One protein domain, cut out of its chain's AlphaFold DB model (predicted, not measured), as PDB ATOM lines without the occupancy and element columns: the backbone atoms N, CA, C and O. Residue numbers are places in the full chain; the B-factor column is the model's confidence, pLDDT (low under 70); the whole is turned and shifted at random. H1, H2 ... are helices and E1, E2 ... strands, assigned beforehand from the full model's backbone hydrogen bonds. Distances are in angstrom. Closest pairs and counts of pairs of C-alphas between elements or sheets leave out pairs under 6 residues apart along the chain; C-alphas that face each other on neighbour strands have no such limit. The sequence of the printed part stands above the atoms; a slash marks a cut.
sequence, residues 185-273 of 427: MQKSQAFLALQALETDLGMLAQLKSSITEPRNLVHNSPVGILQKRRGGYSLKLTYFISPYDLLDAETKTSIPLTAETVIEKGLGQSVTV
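This is residues 185 to 273 of the 427 residues of the protein "Mediator of RNA polymerase II transcription subunit 1" of Araneus ventricosus (UniProt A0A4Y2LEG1). What is the main picture? A small sheet of three short strands has helix H4 over one face and H2 beside its strands; the long helix H1 slants past E1, residues 185 to 193 sticking out at one end, and the loop of residues 248 to 253 sticks out at the other. What makes it up? The printed part has 89 residues with four named helices and three named strands, H1 H2 E1 E2 H3 H4 E3 along the chain; the class is mixed and the sheet, E1 E2 E3, is antiparallel. How compact is it? It is only just loose, close to compact, with a radius of gyration of the C-alphas of 14.9 A, and spans 53 by 28 by 16 A.

Where are the strands? E1 is residues 225 to 227, 6.6 A from first to last C-alpha, E2 236 to 240, 12.3 A, and E3 269 to 272, 10.4 A, ending with C-alpha 272 at (43.143, 43.333, -29.357). Where are the helices? H1, residues 185 to 207, is 33.0 A long and begins with C-alpha 185 at (24.320, 52.880, -41.209). H2 is residues 214 to 219, 8.7 A, H3 243 to 246, 5.4 A, and H4 259 to 265, 10.4 A.

How do strands pair? E1 and E2 form an antiparallel hairpin, with N 225 and O 238 at 2.9 A; E2 and E3 are antiparallel, with N 237 and O 271 at 2.8 A, both within hydrogen-bond range. Where are the helices? H1 only grazes the sheet with residues 198 to 206, its closest C-alphas to E1 being Ala 205 and Leu 226, 6.7 A; H2 is at the sheet's level, height 2.4 A, and touches E2, closest C-alphas Val 218 and Tyr 239, 5.3 A. H4 is over E1 at a height of 9.3 A, closest C-alphas Ile 225 and Ala 259, 6.4 A; H3 is not on the sheet. Are their backbones whole? Every O i to N i+4 pair is within hydrogen-bond range in H1, H2 and H4; H3 is too short for one.

How large is it? The two C-alphas farthest apart, Met 185 and Lys 252, are 53.6 A apart. What of links and confidence? The printed part has no cut, H3 to H4 is a long link, and residues 206 to 223 have pLDDT under 70.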
ATOM      1  N   MET A 185      25.150  53.245 -42.369       78.50
ATOM      2  CA  MET A 185      24.320  52.880 -41.209       78.50
ATOM      3  C   MET A 185      24.803  51.606 -40.501       78.50
ATOM      4  O   MET A 185      24.714  51.488 -39.285       78.50
ATOM      5  N   GLN A 186      25.343  50.641 -41.242       79.50
ATOM      6  CA  GLN A 186      25.883  49.416 -40.650       79.50
ATOM      7  C   GLN A 186      27.222  49.691 -39.964       79.50
ATOM      8  O   GLN A 186      27.478  49.171 -38.882       79.50
ATOM      9  N   LYS A 187      28.055  50.564 -40.542       81.50
ATOM     10  CA  LYS A 187      29.312  51.006 -39.922       81.50
ATOM     11  C   LYS A 187      29.083  51.737 -38.597       81.50
ATOM     12  O   LYS A 187      29.857  51.542 -37.661       81.50
ATOM     13  N   SER A 188      28.032  52.556 -38.491       80.19
ATOM     14  CA  SER A 188      27.686  53.197 -37.218       80.19
ATOM     15  C   SER A 188      27.199  52.186 -36.179       80.19
ATOM     16  O   SER A 188      27.657  52.219 -35.040       80.19
ATOM     17  N   GLN A 189      26.346  51.237 -36.570       80.69
ATOM     18  CA  GLN A 189      25.893  50.165 -35.676       80.69
ATOM     19  C   GLN A 189      27.032  49.249 -35.217       80.69
ATOM     20  O   GLN A 189      27.084  48.876 -34.048       80.69
ATOM     21  N   ALA A 190      27.969  48.923 -36.108       83.88
ATOM     22  CA  ALA A 190      29.155  48.142 -35.784       83.88
ATOM     23  C   ALA A 190      29.989  48.842 -34.698       83.88
ATOM     24  O   ALA A 190      30.373  48.216 -33.711       83.88
ATOM     25  N   PHE A 191      30.193  50.156 -34.827       85.00
ATOM     26  CA  PHE A 191      30.884  50.945 -33.808       85.00
ATOM     27  C   PHE A 191      30.161  50.925 -32.453       85.00
ATOM     28  O   PHE A 191      30.806  50.709 -31.429       85.00
ATOM     29  N   LEU A 192      28.831  51.079 -32.436       84.00
ATOM     30  CA  LEU A 192      28.041  50.978 -31.201       84.00
ATOM     31  C   LEU A 192      28.170  49.598 -30.554       84.00
ATOM     32  O   LEU A 192      28.308  49.496 -29.337       84.00
ATOM     33  N   ALA A 193      28.177  48.534 -31.356       84.56
ATOM     34  CA  ALA A 193      28.348  47.182 -30.844       84.56
ATOM     35  C   ALA A 193      29.736  46.941 -30.245       84.56
ATOM     36  O   ALA A 193      29.876  46.325 -29.189       84.56
ATOM     37  N   LEU A 194      30.770  47.481 -30.881       87.06
ATOM     38  CA  LEU A 194      32.118  47.468 -30.336       87.06
ATOM     39  C   LEU A 194      32.194  48.254 -29.026       87.06
ATOM     40  O   LEU A 194      32.740  47.744 -28.056       87.06
ATOM     41  N   GLN A 195      31.601  49.446 -28.954       85.12
ATOM     42  CA  GLN A 195      31.550  50.232 -27.721       85.12
ATOM     43  C   GLN A 195      30.795  49.501 -26.599       85.12
ATOM     44  O   GLN A 195      31.224  49.534 -25.442       85.12
ATOM     45  N   ALA A 196      29.700  48.808 -26.925       82.50
ATOM     46  CA  ALA A 196      28.960  47.971 -25.985       82.50
ATOM     47  C   ALA A 196      29.829  46.828 -25.436       82.50
ATOM     48  O   ALA A 196      29.928  46.674 -24.219       82.50
ATOM     49  N   LEU A 197      30.530  46.100 -26.312       86.44
ATOM     50  CA  LEU A 197      31.445  45.026 -25.918       86.44
ATOM     51  C   LEU A 197      32.601  45.542 -25.051       86.44
ATOM     52  O   LEU A 197      32.942  44.937 -24.040       86.44
ATOM     53  N   GLU A 198      33.203  46.675 -25.411       86.88
ATOM     54  CA  GLU A 198      34.270  47.286 -24.613       86.88
ATOM     55  C   GLU A 198      33.787  47.729 -23.234       86.88
ATOM     56  O   GLU A 198      34.512  47.608 -22.243       86.88
ATOM     57  N   THR A 199      32.554  48.226 -23.166       83.56
ATOM     58  CA  THR A 199      31.906  48.593 -21.909       83.56
ATOM     59  C   THR A 199      31.688  47.352 -21.046       83.56
ATOM     60  O   THR A 199      32.050  47.365 -19.870       83.56
ATOM     61  N   ASP A 200      31.198  46.260 -21.632       83.19
ATOM     62  CA  ASP A 200      31.011  44.975 -20.955       83.19
ATOM     63  C   ASP A 200      32.337  44.396 -20.442       83.19
ATOM     64  O   ASP A 200      32.434  44.026 -19.271       83.19
ATOM     65  N   LEU A 201      33.393  44.392 -21.261       84.31
ATOM     66  CA  LEU A 201      34.739  43.978 -20.845       84.31
ATOM     67  C   LEU A 201      35.286  44.872 -19.725       84.31
ATOM     68  O   LEU A 201      35.872  44.380 -18.760       84.31
ATOM     69  N   GLY A 202      35.040  46.182 -19.812       81.38
ATOM     70  CA  GLY A 202      35.343  47.149 -18.760       81.38
ATOM     71  C   GLY A 202      34.643  46.837 -17.444       81.38
ATOM     72  O   GLY A 202      35.260  46.916 -16.380       81.38
ATOM     73  N   MET A 203      33.372  46.453 -17.510       77.44
ATOM     74  CA  MET A 203      32.590  46.062 -16.345       77.44
ATOM     75  C   MET A 203      33.041  44.714 -15.773       77.44
ATOM     76  O   MET A 203      33.178  44.595 -14.556       77.44
ATOM     77  N   LEU A 204      33.361  43.727 -16.615       74.50
ATOM     78  CA  LEU A 204      33.920  42.438 -16.186       74.50
ATOM     79  C   LEU A 204      35.254  42.595 -15.461       74.50
ATOM     80  O   LEU A 204      35.451  41.974 -14.416       74.50
ATOM     81  N   ALA A 205      36.136  43.458 -15.969       72.62
ATOM     82  CA  ALA A 205      37.401  43.757 -15.309       72.62
ATOM     83  C   ALA A 205      37.190  44.377 -13.914       72.62
ATOM     84  O   ALA A 205      37.931  44.076 -12.981       72.62
ATOM     85  N   GLN A 206      36.151  45.202 -13.733       68.69
ATOM     86  CA  GLN A 206      35.829  45.818 -12.439       68.69
ATOM     87  C   GLN A 206      35.129  44.868 -11.461       68.69
ATOM     88  O   GLN A 206      35.338  44.982 -10.256       68.69
ATOM     89  N   LEU A 207      34.318  43.923 -11.947       63.47
ATOM     90  CA  LEU A 207      33.570  42.970 -11.112       63.47
ATOM     91  C   LEU A 207      34.467  42.044 -10.273       63.47
ATOM     92  O   LEU A 207      33.992  41.426  -9.319       63.47
ATOM     93  N   LYS A 208      35.753  41.935 -10.616       58.03
ATOM     94  CA  LYS A 208      36.750  41.118  -9.913       58.03
ATOM     95  C   LYS A 208      37.918  41.936  -9.347       58.03
ATOM     96  O   LYS A 208      38.950  41.360  -9.020       58.03
ATOM     97  N   SER A 209      37.744  43.249  -9.150       52.28
ATOM     98  CA  SER A 209      38.759  44.133  -8.543       52.28
ATOM     99  C   SER A 209      39.115  43.806  -7.082       52.28
ATOM    100  O   SER A 209      40.034  44.404  -6.530       52.28
ATOM    101  N   SER A 210      38.434  42.839  -6.453       46.94
ATOM    102  CA  SER A 210      38.847  42.246  -5.175       46.94
ATOM    103  C   SER A 210      40.115  41.388  -5.284       46.94
ATOM    104  O   SER A 210      40.688  41.017  -4.263       46.94
ATOM    105  N   ILE A 211      40.576  41.085  -6.501       54.28
ATOM    106  CA  ILE A 211      41.860  40.437  -6.759       54.28
ATOM    107  C   ILE A 211      42.935  41.527  -6.837       54.28
ATOM    108  O   ILE A 211      43.143  42.143  -7.878       54.28
ATOM    109  N   THR A 212      43.600  41.787  -5.713       52.72
ATOM    110  CA  THR A 212      44.607  42.856  -5.585       52.72
ATOM    111  C   THR A 212      45.968  42.466  -6.174       52.72
ATOM    112  O   THR A 212      46.769  43.334  -6.502       52.72
ATOM    113  N   GLU A 213      46.238  41.167  -6.338       59.66
ATOM    114  CA  GLU A 213      47.518  40.672  -6.852       59.66
ATOM    115  C   GLU A 213      47.538  40.603  -8.392       59.66
ATOM    116  O   GLU A 213      46.767  39.840  -8.985       59.66
ATOM    117  N   PRO A 214      48.467  41.301  -9.066       58.03
ATOM    118  CA  PRO A 214      48.566  41.339 -10.530       58.03
ATOM    119  C   PRO A 214      48.803  39.969 -11.180       58.03
ATOM    120  O   PRO A 214      48.319  39.710 -12.278       58.03
ATOM    121  N   ARG A 215      49.465  39.044 -10.471       60.47
ATOM    122  CA  ARG A 215      49.624  37.641 -10.894       60.47
ATOM    123  C   ARG A 215      48.273  36.935 -11.009       60.47
ATOM    124  O   ARG A 215      48.008  36.249 -11.992       60.47
ATOM    125  N   ASN A 216      47.391  37.158 -10.040       59.19
ATOM    126  CA  ASN A 216      46.032  36.629 -10.067       59.19
ATOM    127  C   ASN A 216      45.160  37.386 -11.080       59.19
ATOM    128  O   ASN A 216      44.234  36.807 -11.637       59.19
ATOM    129  N   LEU A 217      45.481  38.645 -11.382       61.25
ATOM    130  CA  LEU A 217      44.794  39.416 -12.416       61.25
ATOM    131  C   LEU A 217      45.134  38.948 -13.840       61.25
ATOM    132  O   LEU A 217      44.324  39.131 -14.735       61.25
ATOM    133  N   VAL A 218      46.294  38.324 -14.051       62.19
ATOM    134  CA  VAL A 218      46.687  37.737 -15.345       62.19
ATOM    135  C   VAL A 218      46.222  36.283 -15.453       62.19
ATOM    136  O   VAL A 218      45.648  35.911 -16.467       62.19
ATOM    137  N   HIS A 219      46.406  35.472 -14.403       60.28
ATOM    138  CA  HIS A 219      46.139  34.027 -14.467       60.28
ATOM    139  C   HIS A 219      44.741  33.598 -13.990       60.28
ATOM    140  O   HIS A 219      44.249  32.566 -14.433       60.28
ATOM    141  N   ASN A 220      44.099  34.365 -13.101       57.97
ATOM    142  CA  ASN A 220      42.812  34.008 -12.476       57.97
ATOM    143  C   ASN A 220      41.671  34.981 -12.829       57.97
ATOM    144  O   ASN A 220      40.519  34.758 -12.444       57.97
ATOM    145  N   SER A 221      41.967  36.065 -13.554       64.25
ATOM    146  CA  SER A 221      40.947  36.967 -14.089       64.25
ATOM    147  C   SER A 221      40.356  36.381 -15.372       64.25
ATOM    148  O   SER A 221      41.110  35.960 -16.245       64.25
ATOM    149  N   PRO A 222      39.027  36.433 -15.561       61.78
ATOM    150  CA  PRO A 222      38.397  36.007 -16.810       61.78
ATOM    151  C   PRO A 222      38.773  36.883 -18.019       61.78
ATOM    152  O   PRO A 222      38.538  36.475 -19.151       61.78
ATOM    153  N   VAL A 223      39.314  38.089 -17.792       67.88
ATOM    154  CA  VAL A 223      39.604  39.087 -18.843       67.88
ATOM    155  C   VAL A 223      41.094  39.469 -18.897       67.88
ATOM    156  O   VAL A 223      41.549  40.039 -19.887       67.88
ATOM    157  N   GLY A 224      41.882  39.133 -17.871       74.75
ATOM    158  CA  GLY A 224      43.285  39.548 -17.777       74.75
ATOM    159  C   GLY A 224      43.459  41.029 -17.405       74.75
ATOM    160  O   GLY A 224      42.559  41.656 -16.835       74.75
ATOM    161  N   ILE A 225      44.620  41.601 -17.751       78.44
ATOM    162  CA  ILE A 225      44.885  43.045 -17.639       78.44
ATOM    163  C   ILE A 225      44.232  43.754 -18.829       78.44
ATOM    164  O   ILE A 225      44.646  43.589 -19.979       78.44
ATOM    165  N   LEU A 226      43.213  44.560 -18.530       82.19
ATOM    166  CA  LEU A 226      42.440  45.325 -19.502       82.19
ATOM    167  C   LEU A 226      43.037  46.721 -19.717       82.19
ATOM    168  O   LEU A 226      42.966  47.580 -18.837       82.19
ATOM    169  N   GLN A 227      43.499  46.994 -20.932       85.31
ATOM    170  CA  GLN A 227      43.811  48.338 -21.401       85.31
ATOM    171  C   GLN A 227      42.668  48.842 -22.284       85.31
ATOM    172  O   GLN A 227      42.442  48.349 -23.389       85.31
ATOM    173  N   LYS A 228      41.937  49.846 -21.791       83.94
ATOM    174  CA  LYS A 228      40.829  50.473 -22.527       83.94
ATOM    175  C   LYS A 228      41.317  51.138 -23.817       83.94
ATOM    176  O   LYS A 228      42.438  51.650 -23.859       83.94
ATOM    177  N   ARG A 229      40.435  51.210 -24.822       83.38
ATOM    178  CA  ARG A 229      40.664  51.986 -26.048       83.38
ATOM    179  C   ARG A 229      41.010  53.438 -25.708       83.38
ATOM    180  O   ARG A 229      40.332  54.079 -24.903       83.38
ATOM    181  N   ARG A 230      42.081  53.948 -26.317       78.56
ATOM    182  CA  ARG A 230      42.581  55.319 -26.132       78.56
ATOM    183  C   ARG A 230      42.978  55.905 -27.484       78.56
ATOM    184  O   ARG A 230      43.918  55.427 -28.120       78.56
ATOM    185  N   GLY A 231      42.262  56.943 -27.920       79.62
ATOM    186  CA  GLY A 231      42.397  57.475 -29.278       79.62
ATOM    187  C   GLY A 231      42.161  56.366 -30.308       79.62
ATOM    188  O   GLY A 231      41.185  55.630 -30.208       79.62
ATOM    189  N   GLY A 232      43.086  56.207 -31.253       78.44
ATOM    190  CA  GLY A 232      43.032  55.131 -32.249       78.44
ATOM    191  C   GLY A 232      43.493  53.736 -31.824       78.44
ATOM    192  O   GLY A 232      43.403  52.827 -32.639       78.44
ATOM    193  N   TYR A 233      43.998  53.525 -30.603       84.75
ATOM    194  CA  TYR A 233      44.422  52.179 -30.194       84.75
ATOM    195  C   TYR A 233      43.232  51.340 -29.739       84.75
ATOM    196  O   TYR A 233      42.507  51.738 -28.827       84.75
ATOM    197  N   SER A 234      43.063  50.160 -30.335       85.19
ATOM    198  CA  SER A 234      42.061  49.174 -29.923       85.19
ATOM    199  C   SER A 234      42.233  48.748 -28.465       85.19
ATOM    200  O   SER A 234      43.346  48.729 -27.938       85.19
ATOM    201  N   LEU A 235      41.126  48.374 -27.818       87.88
ATOM    202  CA  LEU A 235      41.157  47.779 -26.486       87.88
ATOM    203  C   LEU A 235      42.019  46.515 -26.505       87.88
ATOM    204  O   LEU A 235      41.864  45.661 -27.380       87.88
ATOM    205  N   LYS A 236      42.936  46.420 -25.541       88.88
ATOM    206  CA  LYS A 236      43.945  45.364 -25.446       88.88
ATOM    207  C   LYS A 236      43.760  44.583 -24.145       88.88
ATOM    208  O   LYS A 236      43.612  45.173 -23.076       88.88
ATOM    209  N   LEU A 237      43.764  43.260 -24.248       86.44
ATOM    210  CA  LEU A 237      43.641  42.314 -23.142       86.44
ATOM    211  C   LEU A 237      44.937  41.525 -23.032       86.44
ATOM    212  O   LEU A 237      45.302  40.823 -23.973       86.44
ATOM    213  N   THR A 238      45.626  41.627 -21.901       83.88
ATOM    214  CA  THR A 238      46.839  40.839 -21.641       83.88
ATOM    215  C   THR A 238      46.475  39.667 -20.742       83.88
ATOM    216  O   THR A 238      46.077  39.872 -19.594       83.88
ATOM    217  N   TYR A 239      46.573  38.452 -21.280       79.69
ATOM    218  CA  TYR A 239      46.109  37.221 -20.623       79.69
ATOM    219  C   TYR A 239      47.251  36.339 -20.115       79.69
ATOM    220  O   TYR A 239      47.031  35.439 -19.313       79.69
ATOM    221  N   PHE A 240      48.478  36.574 -20.576       79.94
ATOM    222  CA  PHE A 240      49.634  35.798 -20.152       79.94
ATOM    223  C   PHE A 240      50.882  36.668 -20.142       79.94
ATOM    224  O   PHE A 240      51.078  37.474 -21.044       79.94
ATOM    225  N   ILE A 241      51.734  36.491 -19.136       79.75
ATOM    226  CA  ILE A 241      53.043  37.139 -19.042       79.75
ATOM    227  C   ILE A 241      54.037  36.068 -18.625       79.75
ATOM    228  O   ILE A 241      53.823  35.378 -17.624       79.75
ATOM    229  N   SER A 242      55.110  35.912 -19.398       80.19
ATOM    230  CA  SER A 242      56.160  34.963 -19.055       80.19
ATOM    231  C   SER A 242      56.995  35.513 -17.894       80.19
ATOM    232  O   SER A 242      57.295  36.707 -17.878       80.19
ATOM    233  N   PRO A 243      57.453  34.677 -16.945       77.12
ATOM    234  CA  PRO A 243      58.401  35.107 -15.917       77.12
ATOM    235  C   PRO A 243      59.677  35.738 -16.492       77.12
ATOM    236  O   PRO A 243      60.262  36.605 -15.852       77.12
ATOM    237  N   TYR A 244      60.079  35.339 -17.705       78.19
ATOM    238  CA  TYR A 244      61.221  35.923 -18.411       78.19
ATOM    239  C   TYR A 244      60.962  37.358 -18.882       78.19
ATOM    240  O   TYR A 244      61.887  38.161 -18.881       78.19
ATOM    241  N   ASP A 245      59.715  37.710 -19.206       77.12
ATOM    242  CA  ASP A 245      59.349  39.070 -19.635       77.12
ATOM    243  C   ASP A 245      59.439  40.072 -18.473       77.12
ATOM    244  O   ASP A 245      59.507  41.282 -18.675       77.12
ATOM    245  N   LEU A 246      59.429  39.568 -17.236       76.75
ATOM    246  CA  LEU A 246      59.597  40.362 -16.024       76.75
ATOM    247  C   LEU A 246      61.069  40.561 -15.656       76.75
ATOM    248  O   LEU A 246      61.354  41.228 -14.664       76.75
ATOM    249  N   LEU A 247      62.003  39.994 -16.417       80.25
ATOM    250  CA  LEU A 247      63.431  40.166 -16.203       80.25
ATOM    251  C   LEU A 247      63.972  41.132 -17.245       80.25
ATOM    252  O   LEU A 247      63.931  40.877 -18.445       80.25
ATOM    253  N   ASP A 248      64.506  42.249 -16.773       77.69
ATOM    254  CA  ASP A 248      65.182  43.197 -17.636       77.69
ATOM    255  C   ASP A 248      66.666  42.821 -17.722       77.69
ATOM    256  O   ASP A 248      67.416  42.927 -16.744       77.69
ATOM    257  N   ALA A 249      67.079  42.333 -18.893       75.19
ATOM    258  CA  ALA A 249      68.447  41.890 -19.139       75.19
ATOM    259  C   ALA A 249      69.467  43.041 -19.066       75.19
ATOM    260  O   ALA A 249      70.622  42.803 -18.712       75.19
ATOM    261  N   GLU A 250      69.051  44.279 -19.362       76.19
ATOM    262  CA  GLU A 250      69.931  45.452 -19.350       76.19
ATOM    263  C   GLU A 250      70.152  45.960 -17.926       76.19
ATOM    264  O   GLU A 250      71.283  46.229 -17.520       76.19
ATOM    265  N   THR A 251      69.080  46.044 -17.136       75.00
ATOM    266  CA  THR A 251      69.157  46.565 -15.764       75.00
ATOM    267  C   THR A 251      69.450  45.487 -14.719       75.00
ATOM    268  O   THR A 251      69.735  45.824 -13.573       75.00
ATOM    269  N   LYS A 252      69.417  44.198 -15.099       76.50
ATOM    270  CA  LYS A 252      69.546  43.028 -14.206       76.50
ATOM    271  C   LYS A 252      68.569  43.069 -13.027       76.50
ATOM    272  O   LYS A 252      68.876  42.588 -11.937       76.50
ATOM    273  N   THR A 253      67.396  43.663 -13.235       78.19
ATOM    274  CA  THR A 253      66.364  43.809 -12.204       78.19
ATOM    275  C   THR A 253      65.079  43.113 -12.626       78.19
ATOM    276  O   THR A 253      64.794  42.942 -13.813       78.19
ATOM    277  N   SER A 254      64.293  42.687 -11.637       75.56
ATOM    278  CA  SER A 254      62.939  42.201 -11.870       75.56
ATOM    279  C   SER A 254      61.979  43.386 -11.970       75.56
ATOM    280  O   SER A 254      61.863  44.173 -11.027       75.56
ATOM    281  N   ILE A 255      61.260  43.490 -13.081       76.38
ATOM    282  CA  ILE A 255      60.189  44.462 -13.281       76.38
ATOM    283  C   ILE A 255      59.015  44.055 -12.380       76.38
ATOM    284  O   ILE A 255      58.540  42.918 -12.475       76.38
ATOM    285  N   PRO A 256      58.514  44.947 -11.504       72.25
ATOM    286  CA  PRO A 256      57.345  44.636 -10.703       72.25
ATOM    287  C   PRO A 256      56.147  44.439 -11.631       72.25
ATOM    288  O   PRO A 256      55.849  45.283 -12.479       72.25
ATOM    289  N   LEU A 257      55.463  43.310 -11.471       70.44
ATOM    290  CA  LEU A 257      54.254  42.994 -12.215       70.44
ATOM    291  C   LEU A 257      53.122  43.892 -11.692       70.44
ATOM    292  O   LEU A 257      52.485  43.529 -10.711       70.44
ATOM    293  N   THR A 258      52.888  45.053 -12.308       72.62
ATOM    294  CA  THR A 258      51.719  45.915 -12.060       72.62
ATOM    295  C   THR A 258      50.962  46.143 -13.363       72.62
ATOM    296  O   THR A 258      51.487  45.927 -14.454       72.62
ATOM    297  N   ALA A 259      49.695  46.556 -13.276       70.69
ATOM    298  CA  ALA A 259      48.908  46.818 -14.478       70.69
ATOM    299  C   ALA A 259      49.523  47.947 -15.324       70.69
ATOM    300  O   ALA A 259      49.506  47.856 -16.550       70.69
ATOM    301  N   GLU A 260      50.107  48.976 -14.695       76.38
ATOM    302  CA  GLU A 260      50.758  50.066 -15.425       76.38
ATOM    303  C   GLU A 260      52.040  49.607 -16.127       76.38
ATOM    304  O   GLU A 260      52.201  49.881 -17.315       76.38
ATOM    305  N   THR A 261      52.917  48.853 -15.451       73.81
ATOM    306  CA  THR A 261      54.201  48.428 -16.040       73.81
ATOM    307  C   THR A 261      54.012  47.493 -17.225       73.81
ATOM    308  O   THR A 261      54.736  47.593 -18.215       73.81
ATOM    309  N   VAL A 262      53.005  46.619 -17.165       76.62
ATOM    310  CA  VAL A 262      52.643  45.725 -18.272       76.62
ATOM    311  C   VAL A 262      52.156  46.515 -19.483       76.62
ATOM    312  O   VAL A 262      52.508  46.183 -20.615       76.62
ATOM    313  N   ILE A 263      51.374  47.573 -19.257       78.75
ATOM    314  CA  ILE A 263      50.857  48.426 -20.330       78.75
ATOM    315  C   ILE A 263      51.980  49.268 -20.948       78.75
ATOM    316  O   ILE A 263      52.083  49.324 -22.171       78.75
ATOM    317  N   GLU A 264      52.826  49.891 -20.127       79.00
ATOM    318  CA  GLU A 264      53.907  50.776 -20.581       79.00
ATOM    319  C   GLU A 264      55.014  50.025 -21.320       79.00
ATOM    320  O   GLU A 264      55.450  50.459 -22.385       79.00
ATOM    321  N   LYS A 265      55.452  48.879 -20.783       76.50
ATOM    322  CA  LYS A 265      56.508  48.060 -21.396       76.50
ATOM    323  C   LYS A 265      55.977  47.042 -22.409       76.50
ATOM    324  O   LYS A 265      56.769  46.391 -23.079       76.50
ATOM    325  N   GLY A 266      54.656  46.907 -22.540       77.19
ATOM    326  CA  GLY A 266      54.028  45.979 -23.480       77.19
ATOM    327  C   GLY A 266      54.370  44.514 -23.201       77.19
ATOM    328  O   GLY A 266      54.653  43.775 -24.138       77.19
ATOM    329  N   LEU A 267      54.368  44.112 -21.929       80.38
ATOM    330  CA  LEU A 267      54.829  42.788 -21.503       80.38
ATOM    331  C   LEU A 267      53.791  41.694 -21.779       80.38
ATOM    332  O   LEU A 267      52.588  41.906 -21.608       80.38
ATOM    333  N   GLY A 268      54.276  40.501 -22.124       80.81
ATOM    334  CA  GLY A 268      53.465  39.300 -22.288       80.81
ATOM    335  C   GLY A 268      52.666  39.214 -23.589       80.81
ATOM    336  O   GLY A 268      52.879  39.940 -24.559       80.81
ATOM    337  N   GLN A 269      51.732  38.266 -23.609       82.88
ATOM    338  CA  GLN A 269      50.843  38.000 -24.729       82.88
ATOM    339  C   GLN A 269      49.520  38.732 -24.549       82.88
ATOM    340  O   GLN A 269      48.859  38.667 -23.507       82.88
ATOM    341  N   SER A 270      49.115  39.407 -25.620       86.69
ATOM    342  CA  SER A 270      47.943  40.263 -25.623       86.69
ATOM    343  C   SER A 270      47.099  40.084 -26.869       86.69
ATOM    344  O   SER A 270      47.640  39.897 -27.957       86.69
ATOM    345  N   VAL A 271      45.790  40.232 -26.718       87.19
ATOM    346  CA  VAL A 271      44.829  40.265 -27.823       87.19
ATOM    347  C   VAL A 271      44.179  41.638 -27.901       87.19
ATOM    348  O   VAL A 271      43.988  42.308 -26.885       87.19
ATOM    349  N   THR A 272      43.845  42.071 -29.110       88.06
ATOM    350  CA  THR A 272      43.143  43.333 -29.357       88.06
ATOM    351  C   THR A 272      41.721  43.068 -29.814       88.06
ATOM    352  O   THR A 272      41.484  42.164 -30.610       88.06
ATOM    353  N   VAL A 273      40.780  43.883 -29.348       86.69
ATOM    354  CA  VAL A 273      39.374  43.788 -29.743       86.69
ATOM    355  C   VAL A 273      39.118  44.695 -30.945       86.69
ATOM    356  O   VAL A 273      39.219  45.922 -30.851       86.69
TER     357      VAL A 273